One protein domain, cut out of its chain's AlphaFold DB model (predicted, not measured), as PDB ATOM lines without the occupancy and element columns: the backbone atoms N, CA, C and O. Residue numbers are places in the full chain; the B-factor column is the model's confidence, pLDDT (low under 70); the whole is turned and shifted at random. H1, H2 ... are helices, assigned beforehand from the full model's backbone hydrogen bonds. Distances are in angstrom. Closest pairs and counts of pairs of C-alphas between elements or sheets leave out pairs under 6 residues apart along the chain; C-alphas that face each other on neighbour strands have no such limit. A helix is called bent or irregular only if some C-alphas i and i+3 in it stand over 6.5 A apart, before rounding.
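This is residues 2 to 51 of the 291 residues of an uncharacterized protein of Pisolithus tinctorius Marx 270 (UniProt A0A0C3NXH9). The model is a loose, open U of two helices: the long H1 makes one leg, the shorter, kinked H2 runs back as the other, and a long loop, residues 23 to 34, joins them. The legs come close near Leu 6 of H1 and Thr 44 of H2, while residues 22 to 27 stick out at the looped end. The printed part has 50 residues with two named helices, H1 then H2, and no named strand; its class is all helix. It is loose, with a radius of gyration of the C-alphas of 12.7 A, and flat, spanning 38 by 22 by 10 A.

H1, residues 2 to 22, is the longest helix. H2, residues 35 to 50, is close to H1 but not clearly touching it, with 2 pairs of C-alphas within 8 A. Their closest C-alphas, those of Leu 6 and Thr 44, are 7.0 A apart. The two run opposite ways at a shallow tilt of 27 degrees, centre to centre 13.4 A. H2 is irregular, with C-alphas 41 and 44 7.4 A apart, and has a kink of 56 degrees near residue 44. In H1 every O i to N i+4 pair is within hydrogen-bond range; in H2, 8 of 12 are.

H1 measures 30.3 A from C-alpha 2 at (111.209, 129.774, 118.157) to C-alpha 22 at (91.274, 127.289, 140.887). H2 measures 19.4 A from C-alpha 35 to C-alpha 50 at (120.093, 136.661, 126.760).

The two C-alphas farthest apart, those of Asp 25 and Gly 51, are 38.5 A apart. The printed part has no cut. The link from H1 to H2, 12 residues, is long. Residues 22 to 27 stand free, as do residues 33 to 39, of which 35 to 39 belong to H2. The mean pLDDT of the printed part is 70.6, and residues 20 to 39 and residue 51 are under 70.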
ATOM      1  N   ILE A   2     111.019 129.606 116.692       70.88
ATOM      2  CA  ILE A   2     111.209 129.774 118.157       70.88
ATOM      3  C   ILE A   2     110.224 130.786 118.772       70.88
ATOM      4  O   ILE A   2     109.709 130.570 119.864       70.88
ATOM      5  N   GLU A   3     109.925 131.885 118.078       73.75
ATOM      6  CA  GLU A   3     109.009 132.918 118.592       73.75
ATOM      7  C   GLU A   3     107.568 132.407 118.744       73.75
ATOM      8  O   GLU A   3     106.902 132.712 119.736       73.75
ATOM      9  N   ASP A   4     107.119 131.570 117.805       80.50
ATOM     10  CA  ASP A   4     105.794 130.946 117.828       80.50
ATOM     11  C   ASP A   4     105.680 129.957 118.998       80.50
ATOM     12  O   ASP A   4     104.702 129.975 119.747       80.50
ATOM     13  N   GLU A   5     106.721 129.148 119.222       79.81
ATOM     14  CA  GLU A   5     106.798 128.202 120.341       79.81
ATOM     15  C   GLU A   5     106.848 128.910 121.701       79.81
ATOM     16  O   GLU A   5     106.171 128.496 122.646       79.81
ATOM     17  N   LEU A   6     107.581 130.023 121.813       76.75
ATOM     18  CA  LEU A   6     107.610 130.840 123.030       76.75
ATOM     19  C   LEU A   6     106.249 131.483 123.324       76.75
ATOM     20  O   LEU A   6     105.872 131.625 124.494       76.75
ATOM     21  N   LEU A   7     105.492 131.853 122.287       81.19
ATOM     22  CA  LEU A   7     104.146 132.398 122.439       81.19
ATOM     23  C   LEU A   7     103.162 131.330 122.936       81.19
ATOM     24  O   LEU A   7     102.389 131.607 123.860       81.19
ATOM     25  N   VAL A   8     103.245 130.111 122.390       85.12
ATOM     26  CA  VAL A   8     102.482 128.942 122.859       85.12
ATOM     27  C   VAL A   8     102.827 128.636 124.316       85.12
ATOM     28  O   VAL A   8     101.935 128.603 125.163       85.12
ATOM     29  N   PHE A   9     104.115 128.530 124.651       81.75
ATOM     30  CA  PHE A   9     104.570 128.249 126.014       81.75
ATOM     31  C   PHE A   9     104.103 129.310 127.022       81.75
ATOM     32  O   PHE A   9     103.649 128.990 128.122       81.75
ATOM     33  N   ARG A  10     104.141 130.595 126.645       79.25
ATOM     34  CA  ARG A  10     103.610 131.689 127.473       79.25
ATOM     35  C   ARG A  10     102.094 131.584 127.668       79.25
ATOM     36  O   ARG A  10     101.598 131.966 128.731       79.25
ATOM     37  N   GLY A  11     101.366 131.117 126.655       82.88
ATOM     38  CA  GLY A  11      99.939 130.809 126.734       82.88
ATOM     39  C   GLY A  11      99.660 129.712 127.760       82.88
ATOM     40  O   GLY A  11      98.910 129.942 128.709       82.88
ATOM     41  N   GLU A  12     100.353 128.583 127.643       84.19
ATOM     42  CA  GLU A  12     100.235 127.439 128.557       84.19
ATOM     43  C   GLU A  12     100.577 127.806 130.010       84.19
ATOM     44  O   GLU A  12      99.858 127.448 130.942       84.19
ATOM     45  N   LEU A  13     101.609 128.631 130.232       78.94
ATOM     46  CA  LEU A  13     101.969 129.138 131.564       78.94
ATOM     47  C   LEU A  13     100.845 129.958 132.217       78.94
ATOM     48  O   LEU A  13     100.660 129.916 133.437       78.94
ATOM     49  N   LYS A  14     100.078 130.715 131.421       79.44
ATOM     50  CA  LYS A  14      98.907 131.459 131.916       79.44
ATOM     51  C   LYS A  14      97.748 130.524 132.253       79.44
ATOM     52  O   LYS A  14      97.074 130.760 133.259       79.44
ATOM     53  N   VAL A  15      97.529 129.483 131.449       83.62
ATOM     54  CA  VAL A  15      96.516 128.448 131.711       83.62
ATOM     55  C   VAL A  15      96.858 127.704 133.000       83.62
ATOM     56  O   VAL A  15      96.045 127.680 133.920       83.62
ATOM     57  N   TYR A  16      98.099 127.236 133.141       77.25
ATOM     58  CA  TYR A  16      98.609 126.585 134.348       77.25
ATOM     59  C   TYR A  16      98.431 127.451 135.603       77.25
ATOM     60  O   TYR A  16      97.898 126.998 136.617       77.25
ATOM     61  N   ARG A  17      98.794 128.739 135.527       74.25
ATOM     62  CA  ARG A  17      98.609 129.687 136.639       74.25
ATOM     63  C   ARG A  17      97.133 129.894 136.998       74.25
ATOM     64  O   ARG A  17      96.819 130.125 138.164       74.25
ATOM     65  N   SER A  18      96.240 129.814 136.015       76.31
ATOM     66  CA  SER A  18      94.792 129.908 136.228       76.31
ATOM     67  C   SER A  18      94.237 128.638 136.878       76.31
ATOM     68  O   SER A  18      93.492 128.742 137.847       76.31
ATOM     69  N   CYS A  19      94.673 127.452 136.441       72.81
ATOM     70  CA  CYS A  19      94.323 126.173 137.069       72.81
ATOM     71  C   CYS A  19      94.776 126.103 138.533       72.81
ATOM     72  O   CYS A  19      94.026 125.633 139.381       72.81
ATOM     73  N   ILE A  20      95.961 126.624 138.855       68.75
ATOM     74  CA  ILE A  20      96.460 126.665 140.236       68.75
ATOM     75  C   ILE A  20      95.637 127.596 141.119       68.75
ATOM     76  O   ILE A  20      95.283 127.216 142.231       68.75
ATOM     77  N   ARG A  21      95.233 128.760 140.601       66.56
ATOM     78  CA  ARG A  21      94.295 129.639 141.313       66.56
ATOM     79  C   ARG A  21      92.937 128.977 141.561       66.56
ATOM     80  O   ARG A  21      92.298 129.284 142.560       66.56
ATOM     81  N   CYS A  22      92.491 128.081 140.681       66.69
ATOM     82  CA  CYS A  22      91.274 127.289 140.887       66.69
ATOM     83  C   CYS A  22      91.463 126.131 141.888       66.69
ATOM     84  O   CYS A  22      90.480 125.649 142.439       66.69
ATOM     85  N   LEU A  23      92.703 125.711 142.156       63.66
ATOM     86  CA  LEU A  23      93.073 124.654 143.109       63.66
ATOM     87  C   LEU A  23      93.375 125.181 144.525       63.66
ATOM     88  O   LEU A  23      93.857 124.427 145.371       63.66
ATOM     89  N   HIS A  24      93.070 126.454 144.804       56.88
ATOM     90  CA  HIS A  24      93.368 127.154 146.063       56.88
ATOM     91  C   HIS A  24      92.773 126.482 147.327       56.88
ATOM     92  O   HIS A  24      93.150 126.824 148.445       56.88
ATOM     93  N   ASP A  25      91.903 125.480 147.167       56.81
ATOM     94  CA  ASP A  25      91.328 124.666 148.250       56.81
ATOM     95  C   ASP A  25      92.262 123.540 148.760       56.81
ATOM     96  O   ASP A  25      91.968 122.866 149.742       56.81
ATOM     97  N   THR A  26      93.425 123.331 148.125       60.25
ATOM     98  CA  THR A  26      94.380 122.247 148.466       60.25
ATOM     99  C   THR A  26      95.640 122.712 149.210       60.25
ATOM    100  O   THR A  26      96.558 121.925 149.437       60.25
ATOM    101  N   GLY A  27      95.715 123.986 149.615       57.41
ATOM    102  CA  GLY A  27      96.847 124.518 150.390       57.41
ATOM    103  C   GLY A  27      98.145 124.727 149.595       57.41
ATOM    104  O   GLY A  27      99.190 125.005 150.191       57.41
ATOM    105  N   LEU A  28      98.110 124.626 148.260       60.53
ATOM    106  CA  LEU A  28      99.242 125.003 147.414       60.53
ATOM    107  C   LEU A  28      99.445 126.527 147.449       60.53
ATOM    108  O   LEU A  28      98.549 127.305 147.134       60.53
ATOM    109  N   LYS A  29     100.648 126.961 147.842       57.69
ATOM    110  CA  LYS A  29     101.015 128.382 147.909       57.69
ATOM    111  C   LYS A  29     101.115 128.985 146.506       57.69
ATOM    112  O   LYS A  29     102.034 128.665 145.761       57.69
ATOM    113  N   ASP A  30     100.271 129.977 146.234       56.72
ATOM    114  CA  ASP A  30     100.363 130.870 145.065       56.72
ATOM    115  C   ASP A  30     101.660 131.703 145.028       56.72
ATOM    116  O   ASP A  30     102.042 132.257 143.991       56.72
ATOM    117  N   ASN A  31     102.354 131.809 146.165       58.41
ATOM    118  CA  ASN A  31     103.627 132.500 146.268       58.41
ATOM    119  C   ASN A  31     104.785 131.550 145.929       58.41
ATOM    120  O   ASN A  31     105.361 130.897 146.800       58.41
ATOM    121  N   TRP A  32     105.124 131.501 144.645       59.78
ATOM    122  CA  TRP A  32     106.242 130.758 144.058       59.78
ATOM    123  C   TRP A  32     107.634 131.314 144.435       59.78
ATOM    124  O   TRP A  32     108.530 131.402 143.596       59.78
ATOM    125  N   ASN A  33     107.846 131.669 145.702       57.53
ATOM    126  CA  ASN A  33     109.137 132.092 146.257       57.53
ATOM    127  C   ASN A  33     110.036 130.883 146.579       57.53
ATOM    128  O   ASN A  33     110.608 130.783 147.661       57.53
ATOM    129  N   PHE A  34     110.153 129.945 145.639       61.81
ATOM    130  CA  PHE A  34     111.107 128.843 145.720       61.81
ATOM    131  C   PHE A  34     112.080 128.956 144.544       61.81
ATOM    132  O   PHE A  34     111.619 129.178 143.419       61.81
ATOM    133  N   PRO A  35     113.399 128.778 144.751       56.94
ATOM    134  CA  PRO A  35     114.407 129.010 143.712       56.94
ATOM    135  C   PRO A  35     114.109 128.298 142.384       56.94
ATOM    136  O   PRO A  35     114.282 128.870 141.312       56.94
ATOM    137  N   LYS A  36     113.557 127.080 142.452       59.16
ATOM    138  CA  LYS A  36     113.193 126.280 141.271       59.16
ATOM    139  C   LYS A  36     112.017 126.845 140.468       59.16
ATOM    140  O   LYS A  36     111.982 126.670 139.259       59.16
ATOM    141  N   ALA A  37     111.064 127.517 141.108       65.69
ATOM    142  CA  ALA A  37     109.913 128.110 140.426       65.69
ATOM    143  C   ALA A  37     110.200 129.514 139.886       65.69
ATOM    144  O   ALA A  37     109.635 129.929 138.875       65.69
ATOM    145  N   HIS A  38     111.121 130.226 140.540       68.75
ATOM    146  CA  HIS A  38     111.601 131.524 140.088       68.75
ATOM    147  C   HIS A  38     112.239 131.437 138.691       68.75
ATOM    148  O   HIS A  38     111.961 132.285 137.847       68.75
ATOM    149  N   LEU A  39     112.984 130.360 138.409       69.62
ATOM    150  CA  LEU A  39     113.558 130.095 137.087       69.62
ATOM    151  C   LEU A  39     112.487 130.094 135.984       69.62
ATOM    152  O   LEU A  39     112.612 130.828 135.011       69.62
ATOM    153  N   TRP A  40     111.389 129.353 136.162       70.75
ATOM    154  CA  TRP A  40     110.309 129.257 135.169       70.75
ATOM    155  C   TRP A  40     109.573 130.576 134.922       70.75
ATOM    156  O   TRP A  40     109.073 130.818 133.826       70.75
ATOM    157  N   LYS A  41     109.520 131.460 135.923       71.62
ATOM    158  CA  LYS A  41     108.919 132.793 135.783       71.62
ATOM    159  C   LYS A  41     109.743 133.698 134.867       71.62
ATOM    160  O   LYS A  41     109.170 134.518 134.152       71.62
ATOM    161  N   HIS A  42     111.065 133.549 134.906       75.56
ATOM    162  CA  HIS A  42     111.995 134.377 134.150       75.56
ATOM    163  C   HIS A  42     112.496 133.704 132.873       75.56
ATOM    164  O   HIS A  42     112.923 134.421 131.985       75.56
ATOM    165  N   VAL A  43     112.349 132.384 132.706       76.38
ATOM    166  CA  VAL A  43     112.935 131.612 131.592       76.38
ATOM    167  C   VAL A  43     112.625 132.194 130.212       76.38
ATOM    168  O   VAL A  43     113.514 132.311 129.384       76.38
ATOM    169  N   THR A  44     111.391 132.638 129.970       74.00
ATOM    170  CA  THR A  44     111.007 133.229 128.676       74.00
ATOM    171  C   THR A  44     111.638 134.600 128.460       74.00
ATOM    172  O   THR A  44     112.077 134.910 127.358       74.00
ATOM    173  N   HIS A  45     111.713 135.414 129.513       75.38
ATOM    174  CA  HIS A  45     112.364 136.717 129.470       75.38
ATOM    175  C   HIS A  45     113.885 136.583 129.368       75.38
ATOM    176  O   HIS A  45     114.511 137.330 128.628       75.38
ATOM    177  N   ASP A  46     114.471 135.608 130.056       74.44
ATOM    178  CA  ASP A  46     115.892 135.290 130.018       74.44
ATOM    179  C   ASP A  46     116.296 134.762 128.640       74.44
ATOM    180  O   ASP A  46     117.272 135.249 128.089       74.44
ATOM    181  N   ILE A  47     115.515 133.867 128.024       76.44
ATOM    182  CA  ILE A  47     115.748 133.418 126.639       76.44
ATOM    183  C   ILE A  47     115.660 134.596 125.665       76.44
ATOM    184  O   ILE A  47     116.454 134.685 124.735       76.44
ATOM    185  N   TRP A  48     114.722 135.523 125.874       72.50
ATOM    186  CA  TRP A  48     114.547 136.650 124.959       72.50
ATOM    187  C   TRP A  48     115.610 137.743 125.133       72.50
ATOM    188  O   TRP A  48     116.048 138.335 124.153       72.50
ATOM    189  N   SER A  49     116.039 138.001 126.369       71.81
ATOM    190  CA  SER A  49     117.041 139.026 126.696       71.81
ATOM    191  C   SER A  49     118.479 138.541 126.529       71.81
ATOM    192  O   SER A  49     119.340 139.332 126.156       71.81
ATOM    193  N   LYS A  50     118.749 137.258 126.801       71.44
ATOM    194  CA  LYS A  50     120.093 136.661 126.760       71.44
ATOM    195  C   LYS A  50     120.325 135.804 125.511       71.44
ATOM    196  O   LYS A  50     121.473 135.512 125.194       71.44
ATOM    197  N   GLY A  51     119.265 135.419 124.796       69.50
ATOM    198  CA  GLY A  51     119.331 134.468 123.686       69.50
ATOM    199  C   GLY A  51     119.553 133.023 124.148       69.50
ATOM    200  O   GLY A  51     119.693 132.733 125.338       69.50
TER     201      GLY A  51